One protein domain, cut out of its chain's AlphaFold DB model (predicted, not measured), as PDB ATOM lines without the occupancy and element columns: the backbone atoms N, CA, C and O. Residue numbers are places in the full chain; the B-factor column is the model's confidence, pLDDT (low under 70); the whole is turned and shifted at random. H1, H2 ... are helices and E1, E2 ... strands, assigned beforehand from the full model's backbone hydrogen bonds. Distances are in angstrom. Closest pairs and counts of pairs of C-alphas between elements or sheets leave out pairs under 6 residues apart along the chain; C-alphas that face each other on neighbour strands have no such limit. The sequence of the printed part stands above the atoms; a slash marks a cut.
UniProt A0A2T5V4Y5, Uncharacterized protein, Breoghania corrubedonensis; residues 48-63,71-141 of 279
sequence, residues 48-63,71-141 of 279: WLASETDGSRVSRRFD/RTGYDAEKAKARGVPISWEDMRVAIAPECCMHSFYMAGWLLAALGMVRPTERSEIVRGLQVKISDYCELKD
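What this domain is: This is residues 48 to 63 and 71 to 141 of the 279 residues of an uncharacterized protein of Breoghania corrubedonensis (UniProt A0A2T5V4Y5). Three helices, H2, H3 and H4, each about perpendicular to the other two, make a crossed cluster at one end of an elongated model, and H1, strand E1 and the unnamed residues 48 to 63 make a looser other end. H4, the longest helix, runs along the length from the cluster back toward the H1 end, while H3 crosses it. The printed part has 87 residues, with four named helices and one named strand in the order H1, E1, H2, H3, H4, and its class is mostly helix. It is only just loose, close to compact, with a radius of gyration of the C-alphas of 14.6 A and spans of 47 by 29 by 19 A.

Where its parts are: The printed part begins at Trp 48, C-alpha at (-42.410, 0.234, 41.396), and residues 48 to 63 hold no named element. H1 is residues 76 to 82, E1 residues 83 to 86 and H2 residues 88 to 95, 10.4 A long. H3, residues 101 to 114, is 19.2 A long. H4, residues 124 to 140, is 24.0 A long and ends at C-alpha 140, (-41.117, 0.509, 49.624).

How they stand to each other: Residues 48 to 49 pair antiparallel with residues 83 to 84 of E1, which pairs with no named strand. H1 and E1 meet only through their link, as do E1 and H2. H1 is apart from H2, H3 and H4. H2 touches residues 101 to 105 of H3 at 86 degrees, about perpendicular; the closest C-alphas are those of Arg 92 and Phe 104, 6.5 A. H2 and H4 only just touch, with 3 pairs of C-alphas within 8 A, the closest those of Ile 95 and Lys 132, 6.5 A; H4 does so with residues 132 to 136 alone, about perpendicular at 86 degrees. H3 touches residues 126 to 133 of H4, about perpendicular at 76 degrees, closest at the C-alphas of Ala 107 and Val 126, 5.4 A. In H1, H2, H3 and H4 every O i to N i+4 pair is within hydrogen-bond range.

The domain as a whole: The C-alphas of Thr 53 and Glu 121, 48.3 A apart, are the two farthest apart. Residues 64 to 70 are not printed, with 13.2 A between C-alphas 63 and 71. No link is long. Mean pLDDT of the printed part is 84.3; residues 58 to 63, 71 to 74 and 121 to 122 are under 70.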
ATOM      1  N   TRP A  48     -41.330   0.970  40.738       92.00
ATOM      2  CA  TRP A  48     -42.410   0.234  41.396       92.00
ATOM      3  C   TRP A  48     -43.508  -0.074  40.385       92.00
ATOM      4  O   TRP A  48     -43.555   0.539  39.320       92.00
ATOM      5  N   LEU A  49     -44.390  -1.018  40.710       89.94
ATOM      6  CA  LEU A  49     -45.510  -1.385  39.845       89.94
ATOM      7  C   LEU A  49     -46.798  -0.702  40.303       89.94
ATOM      8  O   LEU A  49     -47.223  -0.849  41.454       89.94
ATOM      9  N   ALA A  50     -47.433   0.020  39.385       87.94
ATOM     10  CA  ALA A  50     -48.742   0.608  39.599       87.94
ATOM     11  C   ALA A  50     -49.869  -0.435  39.546       87.94
ATOM     12  O   ALA A  50     -49.824  -1.424  38.811       87.94
ATOM     13  N   SER A  51     -50.895  -0.202  40.356       81.31
ATOM     14  CA  SER A  51     -52.142  -0.958  40.409       81.31
ATOM     15  C   SER A  51     -52.949  -0.686  39.152       81.31
ATOM     16  O   SER A  51     -53.110   0.462  38.742       81.31
ATOM     17  N   GLU A  52     -53.507  -1.741  38.564       77.06
ATOM     18  CA  GLU A  52     -54.379  -1.629  37.388       77.06
ATOM     19  C   GLU A  52     -55.684  -0.888  37.691       77.06
ATOM     20  O   GLU A  52     -56.302  -0.330  36.789       77.06
ATOM     21  N   THR A  53     -56.116  -0.880  38.956       74.19
ATOM     22  CA  THR A  53     -57.429  -0.342  39.337       74.19
ATOM     23  C   THR A  53     -57.395   1.167  39.556       74.19
ATOM     24  O   THR A  53     -58.309   1.874  39.140       74.19
ATOM     25  N   ASP A  54     -56.362   1.664  40.231       77.38
ATOM     26  CA  ASP A  54     -56.307   3.046  40.721       77.38
ATOM     27  C   ASP A  54     -54.932   3.711  40.548       77.38
ATOM     28  O   ASP A  54     -54.746   4.853  40.963       77.38
ATOM     29  N   GLY A  55     -53.961   3.016  39.946       74.12
ATOM     30  CA  GLY A  55     -52.598   3.517  39.768       74.12
ATOM     31  C   GLY A  55     -51.787   3.621  41.064       74.12
ATOM     32  O   GLY A  55     -50.664   4.123  41.036       74.12
ATOM     33  N   SER A  56     -52.323   3.160  42.200       76.81
ATOM     34  CA  SER A  56     -51.604   3.137  43.476       76.81
ATOM     35  C   SER A  56     -50.473   2.104  43.472       76.81
ATOM     36  O   SER A  56     -50.408   1.234  42.607       76.81
ATOM     37  N   ARG A  57     -49.540   2.189  44.424       76.56
ATOM     38  CA  ARG A  57     -48.427   1.234  44.502       76.56
ATOM     39  C   ARG A  57     -48.907  -0.150  44.926       76.56
ATOM     40  O   ARG A  57     -49.515  -0.290  45.983       76.56
ATOM     41  N   VAL A  58     -48.560  -1.165  44.133       65.75
ATOM     42  CA  VAL A  58     -48.782  -2.576  44.471       65.75
ATOM     43  C   VAL A  58     -47.590  -3.092  45.265       65.75
ATOM     44  O   VAL A  58     -46.441  -2.880  44.878       65.75
ATOM     45  N   SER A  59     -47.862  -3.771  46.377       66.12
ATOM     46  CA  SER A  59     -46.811  -4.421  47.155       66.12
ATOM     47  C   SER A  59     -46.320  -5.682  46.452       66.12
ATOM     48  O   SER A  59     -47.130  -6.496  46.003       66.12
ATOM     49  N   ARG A  60     -44.998  -5.896  46.426       62.28
ATOM     50  CA  ARG A  60     -44.372  -7.087  45.834       62.28
ATOM     51  C   ARG A  60     -44.812  -8.369  46.547       62.28
ATOM     52  O   ARG A  60     -44.790  -9.439  45.950       62.28
ATOM     53  N   ARG A  61     -45.227  -8.265  47.816       57.44
ATOM     54  CA  ARG A  61     -45.664  -9.397  48.650       57.44
ATOM     55  C   ARG A  61     -47.079  -9.906  48.340       57.44
ATOM     56  O   ARG A  61     -47.417 -10.984  48.802       57.44
ATOM     57  N   PHE A  62     -47.905  -9.161  47.600       46.28
ATOM     58  CA  PHE A  62     -49.315  -9.516  47.358       46.28
ATOM     59  C   PHE A  62     -49.565 -10.347  46.083       46.28
ATOM     60  O   PHE A  62     -50.707 -10.714  45.822       46.28
ATOM     61  N   ASP A  63     -48.532 -10.685  45.308       47.91
ATOM     62  CA  ASP A  63     -48.648 -11.443  44.047       47.91
ATOM     63  C   ASP A  63     -48.598 -12.982  44.277       47.91
ATOM     64  O   ASP A  63     -47.971 -13.719  43.524       47.91
ATOM     65  N   ARG A  71     -37.615 -17.648  40.343       30.23
ATOM     66  CA  ARG A  71     -37.027 -17.190  41.618       30.23
ATOM     67  C   ARG A  71     -36.429 -15.769  41.599       30.23
ATOM     68  O   ARG A  71     -35.775 -15.377  42.562       30.23
ATOM     69  N   THR A  72     -36.675 -14.983  40.554       41.19
ATOM     70  CA  THR A  72     -36.330 -13.562  40.411       41.19
ATOM     71  C   THR A  72     -37.517 -12.618  40.674       41.19
ATOM     72  O   THR A  72     -37.307 -11.471  41.073       41.19
ATOM     73  N   GLY A  73     -38.772 -13.069  40.527       49.34
ATOM     74  CA  GLY A  73     -39.965 -12.228  40.732       49.34
ATOM     75  C   GLY A  73     -40.073 -11.038  39.769       49.34
ATOM     76  O   GLY A  73     -40.660 -10.014  40.126       49.34
ATOM     77  N   TYR A  74     -39.455 -11.150  38.591       66.69
ATOM     78  CA  TYR A  74     -39.393 -10.113  37.569       66.69
ATOM     79  C   TYR A  74     -40.348 -10.438  36.415       66.69
ATOM     80  O   TYR A  74     -40.156 -11.415  35.697       66.69
ATOM     81  N   ASP A  75     -41.375  -9.605  36.241       82.25
ATOM     82  CA  ASP A  75     -42.350  -9.705  35.155       82.25
ATOM     83  C   ASP A  75     -42.193  -8.487  34.243       82.25
ATOM     84  O   ASP A  75     -42.530  -7.354  34.602       82.25
ATOM     85  N   ALA A  76     -41.639  -8.726  33.061       87.75
ATOM     86  CA  ALA A  76     -41.364  -7.677  32.098       87.75
ATOM     87  C   ALA A  76     -42.621  -7.038  31.504       87.75
ATOM     88  O   ALA A  76     -42.589  -5.854  31.165       87.75
ATOM     89  N   GLU A  77     -43.713  -7.795  31.366       90.25
ATOM     90  CA  GLU A  77     -44.976  -7.258  30.862       90.25
ATOM     91  C   GLU A  77     -45.539  -6.262  31.868       90.25
ATOM     92  O   GLU A  77     -45.853  -5.124  31.509       90.25
ATOM     93  N   LYS A  78     -45.550  -6.637  33.154       89.94
ATOM     94  CA  LYS A  78     -45.930  -5.726  34.240       89.94
ATOM     95  C   LYS A  78     -44.985  -4.527  34.323       89.94
ATOM     96  O   LYS A  78     -45.465  -3.405  34.473       89.94
ATOM     97  N   ALA A  79     -43.673  -4.734  34.202       91.56
ATOM     98  CA  ALA A  79     -42.688  -3.655  34.265       91.56
ATOM     99  C   ALA A  79     -42.871  -2.627  33.137       91.56
ATOM    100  O   ALA A  79     -42.876  -1.433  33.415       91.56
ATOM    101  N   LYS A  80     -43.087  -3.061  31.889       94.50
ATOM    102  CA  LYS A  80     -43.354  -2.140  30.773       94.50
ATOM    103  C   LYS A  80     -44.702  -1.435  30.914       94.50
ATOM    104  O   LYS A  80     -44.786  -0.226  30.719       94.50
ATOM    105  N   ALA A  81     -45.759  -2.178  31.245       92.06
ATOM    106  CA  ALA A  81     -47.119  -1.642  31.258       92.06
ATOM    107  C   ALA A  81     -47.411  -0.742  32.469       92.06
ATOM    108  O   ALA A  81     -48.220   0.179  32.376       92.06
ATOM    109  N   ARG A  82     -46.800  -1.038  33.624       91.38
ATOM    110  CA  ARG A  82     -47.171  -0.456  34.926       91.38
ATOM    111  C   ARG A  82     -45.981   0.017  35.748       91.38
ATOM    112  O   ARG A  82     -46.182   0.527  36.850       91.38
ATOM    113  N   GLY A  83     -44.758  -0.180  35.265       93.62
ATOM    114  CA  GLY A  83     -43.566   0.290  35.947       93.62
ATOM    115  C   GLY A  83     -43.521   1.813  35.970       93.62
ATOM    116  O   GLY A  83     -43.699   2.479  34.953       93.62
ATOM    117  N   VAL A  84     -43.276   2.360  37.154       93.44
ATOM    118  CA  VAL A  84     -43.093   3.792  37.367       93.44
ATOM    119  C   VAL A  84     -41.658   4.012  37.843       93.44
ATOM    120  O   VAL A  84     -41.343   3.628  38.977       93.44
ATOM    121  N   PRO A  85     -40.789   4.601  36.998       94.25
ATOM    122  CA  PRO A  85     -39.429   4.964  37.374       94.25
ATOM    123  C   PRO A  85     -39.395   5.871  38.605       94.25
ATOM    124  O   PRO A  85     -40.255   6.733  38.790       94.25
ATOM    125  N   ILE A  86     -38.374   5.690  39.432       94.75
ATOM    126  CA  ILE A  86     -38.033   6.560  40.553       94.75
ATOM    127  C   ILE A  86     -36.667   7.164  40.268       94.75
ATOM    128  O   ILE A  86     -35.745   6.458  39.853       94.75
ATOM    129  N   SER A  87     -36.548   8.462  40.534       93.88
ATOM    130  CA  SER A  87     -35.280   9.165  40.425       93.88
ATOM    131  C   SER A  87     -34.245   8.631  41.425       93.88
ATOM    132  O   SER A  87     -34.548   8.376  42.596       93.88
ATOM    133  N   TRP A  88     -33.000   8.495  40.977       95.38
ATOM    134  CA  TRP A  88     -31.845   8.231  41.828       95.38
ATOM    135  C   TRP A  88     -31.646   9.334  42.863       95.38
ATOM    136  O   TRP A  88     -31.311   9.024  44.006       95.38
ATOM    137  N   GLU A  89     -31.905  10.595  42.518       95.44
ATOM    138  CA  GLU A  89     -31.862  11.707  43.471       95.44
ATOM    139  C   GLU A  89     -32.939  11.588  44.545       95.44
ATOM    140  O   GLU A  89     -32.626  11.721  45.730       95.44
ATOM    141  N   ASP A  90     -34.174  11.244  44.174       96.38
ATOM    142  CA  ASP A  90     -35.239  10.999  45.156       96.38
ATOM    143  C   ASP A  90     -34.872   9.843  46.102       96.38
ATOM    144  O   ASP A  90     -35.064   9.937  47.319       96.38
ATOM    145  N   MET A  91     -34.291   8.767  45.562       96.50
ATOM    146  CA  MET A  91     -33.767   7.649  46.353       96.50
ATOM    147  C   MET A  91     -32.649   8.106  47.297       96.50
ATOM    148  O   MET A  91     -32.687   7.813  48.495       96.50
ATOM    149  N   ARG A  92     -31.673   8.865  46.792       96.75
ATOM    150  CA  ARG A  92     -30.541   9.372  47.574       96.75
ATOM    151  C   ARG A  92     -31.011  10.276  48.703       96.75
ATOM    152  O   ARG A  92     -30.614  10.066  49.846       96.75
ATOM    153  N   VAL A  93     -31.883  11.241  48.418       97.19
ATOM    154  CA  VAL A  93     -32.423  12.181  49.411       97.19
ATOM    155  C   VAL A  93     -33.225  11.455  50.492       97.19
ATOM    156  O   VAL A  93     -33.130  11.819  51.664       97.19
ATOM    157  N   ALA A  94     -33.976  10.408  50.137       96.88
ATOM    158  CA  ALA A  94     -34.754   9.636  51.102       96.88
ATOM    159  C   ALA A  94     -33.889   8.769  52.039       96.88
ATOM    160  O   ALA A  94     -34.283   8.518  53.179       96.88
ATOM    161  N   ILE A  95     -32.734   8.293  51.566       96.25
ATOM    162  CA  ILE A  95     -31.955   7.227  52.218       96.25
ATOM    163  C   ILE A  95     -30.656   7.745  52.856       96.25
ATOM    164  O   ILE A  95     -30.256   7.314  53.944       96.25
ATOM    165  N   ALA A  96     -29.963   8.633  52.149       95.25
ATOM    166  CA  ALA A  96     -28.647   9.156  52.497       95.25
ATOM    167  C   ALA A  96     -28.459  10.573  51.910       95.25
ATOM    168  O   ALA A  96     -27.605  10.767  51.036       95.25
ATOM    169  N   PRO A  97     -29.245  11.577  52.355       95.62
ATOM    170  CA  PRO A  97     -29.189  12.943  51.823       95.62
ATOM    171  C   PRO A  97     -27.809  13.600  51.969       95.62
ATOM    172  O   PRO A  97     -27.483  14.521  51.220       95.62
ATOM    173  N   GLU A  98     -26.992  13.120  52.906       92.88
ATOM    174  CA  GLU A  98     -25.609  13.532  53.136       92.88
ATOM    175  C   GLU A  98     -24.604  12.993  52.102       92.88
ATOM    176  O   GLU A  98     -23.506  13.531  51.974       92.88
ATOM    177  N   CYS A  99     -24.950  11.920  51.388       90.06
ATOM    178  CA  CYS A  99     -24.073  11.253  50.428       90.06
ATOM    179  C   CYS A  99     -24.095  11.984  49.081       90.06
ATOM    180  O   CYS A  99     -25.157  12.415  48.642       90.06
ATOM    181  N   CYS A 100     -22.963  12.104  48.383       89.06
ATOM    182  CA  CYS A 100     -22.977  12.630  47.016       89.06
ATOM    183  C   CYS A 100     -23.566  11.604  46.031       89.06
ATOM    184  O   CYS A 100     -23.512  10.394  46.268       89.06
ATOM    185  N   MET A 101     -24.099  12.084  44.902       88.25
ATOM    186  CA  MET A 101     -24.728  11.223  43.893       88.25
ATOM    187  C   MET A 101     -23.790  10.119  43.399       88.25
ATOM    188  O   MET A 101     -24.192   8.967  43.336       88.25
ATOM    189  N   HIS A 102     -22.523  10.443  43.130       85.94
ATOM    190  CA  HIS A 102     -21.554   9.469  42.631       85.94
ATOM    191  C   HIS A 102     -21.393   8.262  43.572       85.94
ATOM    192  O   HIS A 102     -21.485   7.118  43.137       85.94
ATOM    193  N   SER A 103     -21.215   8.489  44.878       86.56
ATOM    194  CA  SER A 103     -21.089   7.394  45.851       86.56
ATOM    195  C   SER A 103     -22.389   6.604  46.032       86.56
ATOM    196  O   SER A 103     -22.338   5.395  46.258       86.56
ATOM    197  N   PHE A 104     -23.543   7.267  45.927       92.00
ATOM    198  CA  PHE A 104     -24.845   6.602  45.984       92.00
ATOM    199  C   PHE A 104     -25.086   5.719  44.752       92.00
ATOM    200  O   PHE A 104     -25.409   4.542  44.908       92.00
ATOM    201  N   TYR A 105     -24.839   6.259  43.554       89.56
ATOM    202  CA  TYR A 105     -24.879   5.528  42.290       89.56
ATOM    203  C   TYR A 105     -23.969   4.301  42.344       89.56
ATOM    204  O   TYR A 105     -24.431   3.187  42.137       89.56
ATOM    205  N   MET A 106     -22.709   4.482  42.748       86.19
ATOM    206  CA  MET A 106     -21.741   3.397  42.907       86.19
ATOM    207  C   MET A 106     -22.242   2.268  43.816       86.19
ATOM    208  O   MET A 106     -22.094   1.093  43.490       86.19
ATOM    209  N   ALA A 107     -22.830   2.602  44.967       90.69
ATOM    210  CA  ALA A 107     -23.370   1.596  45.875       90.69
ATOM    211  C   ALA A 107     -24.575   0.861  45.268       90.69
ATOM    212  O   ALA A 107     -24.655  -0.363  45.378       90.69
ATOM    213  N   GLY A 108     -25.488   1.598  44.624       91.38
ATOM    214  CA  GLY A 108     -26.664   1.037  43.960       91.38
ATOM    215  C   GLY A 108     -26.306   0.142  42.775       91.38
ATOM    216  O   GLY A 108     -26.794  -0.981  42.713       91.38
ATOM    217  N   TRP A 109     -25.401   0.595  41.906       88.81
ATOM    218  CA  TRP A 109     -24.860  -0.175  40.786       88.81
ATOM    219  C   TRP A 109     -24.238  -1.491  41.262       88.81
ATOM    220  O   TRP A 109     -24.683  -2.560  40.853       88.81
ATOM    221  N   LEU A 110     -23.271  -1.431  42.186       86.81
ATOM    222  CA  LEU A 110     -22.617  -2.637  42.700       86.81
ATOM    223  C   LEU A 110     -23.621  -3.597  43.338       86.81
ATOM    224  O   LEU A 110     -23.456  -4.804  43.225       86.81
ATOM    225  N   LEU A 111     -24.652  -3.074  44.010       90.00
ATOM    226  CA  LEU A 111     -25.689  -3.906  44.615       90.00
ATOM    227  C   LEU A 111     -26.563  -4.594  43.566       90.00
ATOM    228  O   LEU A 111     -26.894  -5.760  43.753       90.00
ATOM    229  N   ALA A 112     -26.938  -3.879  42.507       87.69
ATOM    230  CA  ALA A 112     -27.783  -4.401  41.442       87.69
ATOM    231  C   ALA A 112     -27.041  -5.440  40.587       87.69
ATOM    232  O   ALA A 112     -27.547  -6.547  40.448       87.69
ATOM    233  N   ALA A 113     -25.831  -5.122  40.116       84.69
ATOM    234  CA  ALA A 113     -25.062  -5.994  39.223       84.69
ATOM    235  C   ALA A 113     -24.311  -7.116  39.967       84.69
ATOM    236  O   ALA A 113     -24.313  -8.276  39.569       84.69
ATOM    237  N   LEU A 114     -23.665  -6.797  41.094       82.81
ATOM    238  CA  LEU A 114     -22.734  -7.716  41.774       82.81
ATOM    239  C   LEU A 114     -23.210  -8.166  43.164       82.81
ATOM    240  O   LEU A 114     -22.567  -9.001  43.812       82.81
ATOM    241  N   GLY A 115     -24.322  -7.616  43.651       84.81
ATOM    242  CA  GLY A 115     -24.813  -7.842  45.002       84.81
ATOM    243  C   GLY A 115     -24.028  -7.101  46.093       84.81
ATOM    244  O   GLY A 115     -23.293  -6.132  45.886       84.81
ATOM    245  N   MET A 116     -24.213  -7.552  47.334       86.38
ATOM    246  CA  MET A 116     -23.559  -6.952  48.499       86.38
ATOM    247  C   MET A 116     -22.038  -7.116  48.435       86.38
ATOM    248  O   MET A 116     -21.521  -8.237  48.388       86.38
ATOM    249  N   VAL A 117     -21.302  -6.008  48.550       84.06
ATOM    250  CA  VAL A 117     -19.840  -6.058  48.624       84.06
ATOM    251  C   VAL A 117     -19.395  -6.787  49.891       84.06
ATOM    252  O   VAL A 117     -19.961  -6.637  50.981       84.06
ATOM    253  N   ARG A 118     -18.325  -7.579  49.769       79.56
ATOM    254  CA  ARG A 118     -17.746  -8.286  50.918       79.56
ATOM    255  C   ARG A 118     -17.233  -7.287  51.962       79.56
ATOM    256  O   ARG A 118     -16.623  -6.283  51.585       79.56
ATOM    257  N   PRO A 119     -17.426  -7.557  53.265       75.25
ATOM    258  CA  PRO A 119     -16.951  -6.672  54.317       75.25
ATOM    259  C   PRO A 119     -15.426  -6.640  54.389       75.25
ATOM    260  O   PRO A 119     -14.771  -7.658  54.608       75.25
ATOM    261  N   THR A 120     -14.880  -5.443  54.239       75.81
ATOM    262  CA  THR A 120     -13.484  -5.075  54.473       75.81
ATOM    263  C   THR A 120     -13.481  -3.702  55.145       75.81
ATOM    264  O   THR A 120     -14.469  -2.977  55.035       75.81
ATOM    265  N   GLU A 121     -12.375  -3.297  55.776       64.19
ATOM    266  CA  GLU A 121     -12.247  -1.938  56.342       64.19
ATOM    267  C   GLU A 121     -12.506  -0.833  55.297       64.19
ATOM    268  O   GLU A 121     -12.914   0.269  55.640       64.19
ATOM    269  N   ARG A 122     -12.296  -1.123  54.007       66.50
ATOM    270  CA  ARG A 122     -12.465  -0.153  52.916       66.50
ATOM    271  C   ARG A 122     -13.860  -0.130  52.311       66.50
ATOM    272  O   ARG A 122     -14.238   0.868  51.716       66.50
ATOM    273  N   SER A 123     -14.616  -1.217  52.447       76.94
ATOM    274  CA  SER A 123     -15.946  -1.360  51.849       76.94
ATOM    275  C   SER A 123     -17.083  -1.011  52.804       76.94
ATOM    276  O   SER A 123     -18.239  -1.072  52.401       76.94
ATOM    277  N   GLU A 124     -16.785  -0.623  54.048       82.06
ATOM    278  CA  GLU A 124     -17.798  -0.375  55.078       82.06
ATOM    279  C   GLU A 124     -18.788   0.732  54.693       82.06
ATOM    280  O   GLU A 124     -19.991   0.543  54.851       82.06
ATOM    281  N   ILE A 125     -18.311   1.838  54.109       83.31
ATOM    282  CA  ILE A 125     -19.172   2.956  53.686       83.31
ATOM    283  C   ILE A 125     -20.160   2.506  52.608       83.31
ATOM    284  O   ILE A 125     -21.368   2.688  52.755       83.31
ATOM    285  N   VAL A 126     -19.666   1.879  51.537       86.94
ATOM    286  CA  VAL A 126     -20.539   1.415  50.453       86.94
ATOM    287  C   VAL A 126     -21.433   0.285  50.901       86.94
ATOM    288  O   VAL A 126     -22.613   0.318  50.586       86.94
ATOM    289  N   ARG A 127     -20.944  -0.654  51.707       89.38
ATOM    290  CA  ARG A 127     -21.798  -1.691  52.283       89.38
ATOM    291  C   ARG A 127     -22.913  -1.082  53.136       89.38
ATOM    292  O   ARG A 127     -24.050  -1.532  53.052       89.38
ATOM    293  N   GLY A 128     -22.613  -0.050  53.925       91.88
ATOM    294  CA  GLY A 128     -23.610   0.698  54.687       91.88
ATOM    295  C   GLY A 128     -24.676   1.327  53.787       91.88
ATOM    296  O   GLY A 128     -25.863   1.213  54.079       91.88
ATOM    297  N   LEU A 129     -24.272   1.928  52.663       93.88
ATOM    298  CA  LEU A 129     -25.205   2.441  51.656       93.88
ATOM    299  C   LEU A 129     -26.019   1.320  50.998       93.88
ATOM    300  O   LEU A 129     -27.232   1.453  50.893       93.88
ATOM    301  N   GLN A 130     -25.397   0.202  50.619       93.75
ATOM    302  CA  GLN A 130     -26.080  -0.941  50.009       93.75
ATOM    303  C   GLN A 130     -27.150  -1.534  50.933       93.75
ATOM    304  O   GLN A 130     -28.249  -1.831  50.475       93.75
ATOM    305  N   VAL A 131     -26.869  -1.655  52.236       94.81
ATOM    306  CA  VAL A 131     -27.870  -2.078  53.233       94.81
ATOM    307  C   VAL A 131     -29.035  -1.099  53.263       94.81
ATOM    308  O   VAL A 131     -30.174  -1.515  53.091       94.81
ATOM    309  N   LYS A 132     -28.761   0.205  53.381       96.44
ATOM    310  CA  LYS A 132     -29.820   1.221  53.390       96.44
ATOM    311  C   LYS A 132     -30.667   1.207  52.104       96.44
ATOM    312  O   LYS A 132     -31.884   1.350  52.187       96.44
ATOM    313  N   ILE A 133     -30.045   1.033  50.933       96.06
ATOM    314  CA  ILE A 133     -30.743   0.924  49.641       96.06
ATOM    315  C   ILE A 133     -31.620  -0.330  49.622       96.06
ATOM    316  O   ILE A 133     -32.804  -0.232  49.318       96.06
ATOM    317  N   SER A 134     -31.062  -1.488  49.985       94.75
ATOM    318  CA  SER A 134     -31.793  -2.756  50.024       94.75
ATOM    319  C   SER A 134     -33.000  -2.694  50.957       94.75
ATOM    320  O   SER A 134     -34.106  -3.036  50.546       94.75
ATOM    321  N   ASP A 135     -32.805  -2.207  52.183       94.38
ATOM    322  CA  ASP A 135     -33.863  -2.084  53.187       94.38
ATOM    323  C   ASP A 135     -34.962  -1.124  52.718       94.38
ATOM    324  O   ASP A 135     -36.150  -1.383  52.912       94.38
ATOM    325  N   TYR A 136     -34.585  -0.015  52.073       95.31
ATOM    326  CA  TYR A 136     -35.553   0.932  51.531       95.31
ATOM    327  C   TYR A 136     -36.339   0.336  50.363       95.31
ATOM    328  O   TYR A 136     -37.561   0.485  50.327       95.31
ATOM    329  N   CYS A 137     -35.677  -0.369  49.441       92.69
ATOM    330  CA  CYS A 137     -36.348  -1.068  48.348       92.69
ATOM    331  C   CYS A 137     -37.323  -2.124  48.872       92.69
ATOM    332  O   CYS A 137     -38.455  -2.177  48.401       92.69
ATOM    333  N   GLU A 138     -36.939  -2.908  49.883       89.75
ATOM    334  CA  GLU A 138     -37.849  -3.872  50.507       89.75
ATOM    335  C   GLU A 138     -39.035  -3.169  51.184       89.75
ATOM    336  O   GLU A 138     -40.187  -3.523  50.942       89.75
ATOM    337  N   LEU A 139     -38.776  -2.135  51.989       89.38
ATOM    338  CA  LEU A 139     -39.811  -1.382  52.701       89.38
ATOM    339  C   LEU A 139     -40.816  -0.713  51.755       89.38
ATOM    340  O   LEU A 139     -41.979  -0.514  52.110       89.38
ATOM    341  N   LYS A 140     -40.346  -0.278  50.587       88.81
ATOM    342  CA  LYS A 140     -41.117   0.509  49.624       88.81
ATOM    343  C   LYS A 140     -41.598  -0.300  48.428       88.81
ATOM    344  O   LYS A 140     -42.197   0.320  47.548       88.81
ATOM    345  N   ASP A 141     -41.370  -1.614  48.416       87.56
ATOM    346  CA  ASP A 141     -41.689  -2.520  47.310       87.56
ATOM    347  C   ASP A 141     -41.120  -2.023  45.968       87.56
ATOM    348  O   ASP A 141     -41.821  -1.918  44.961       87.56
TER     349      ASP A 141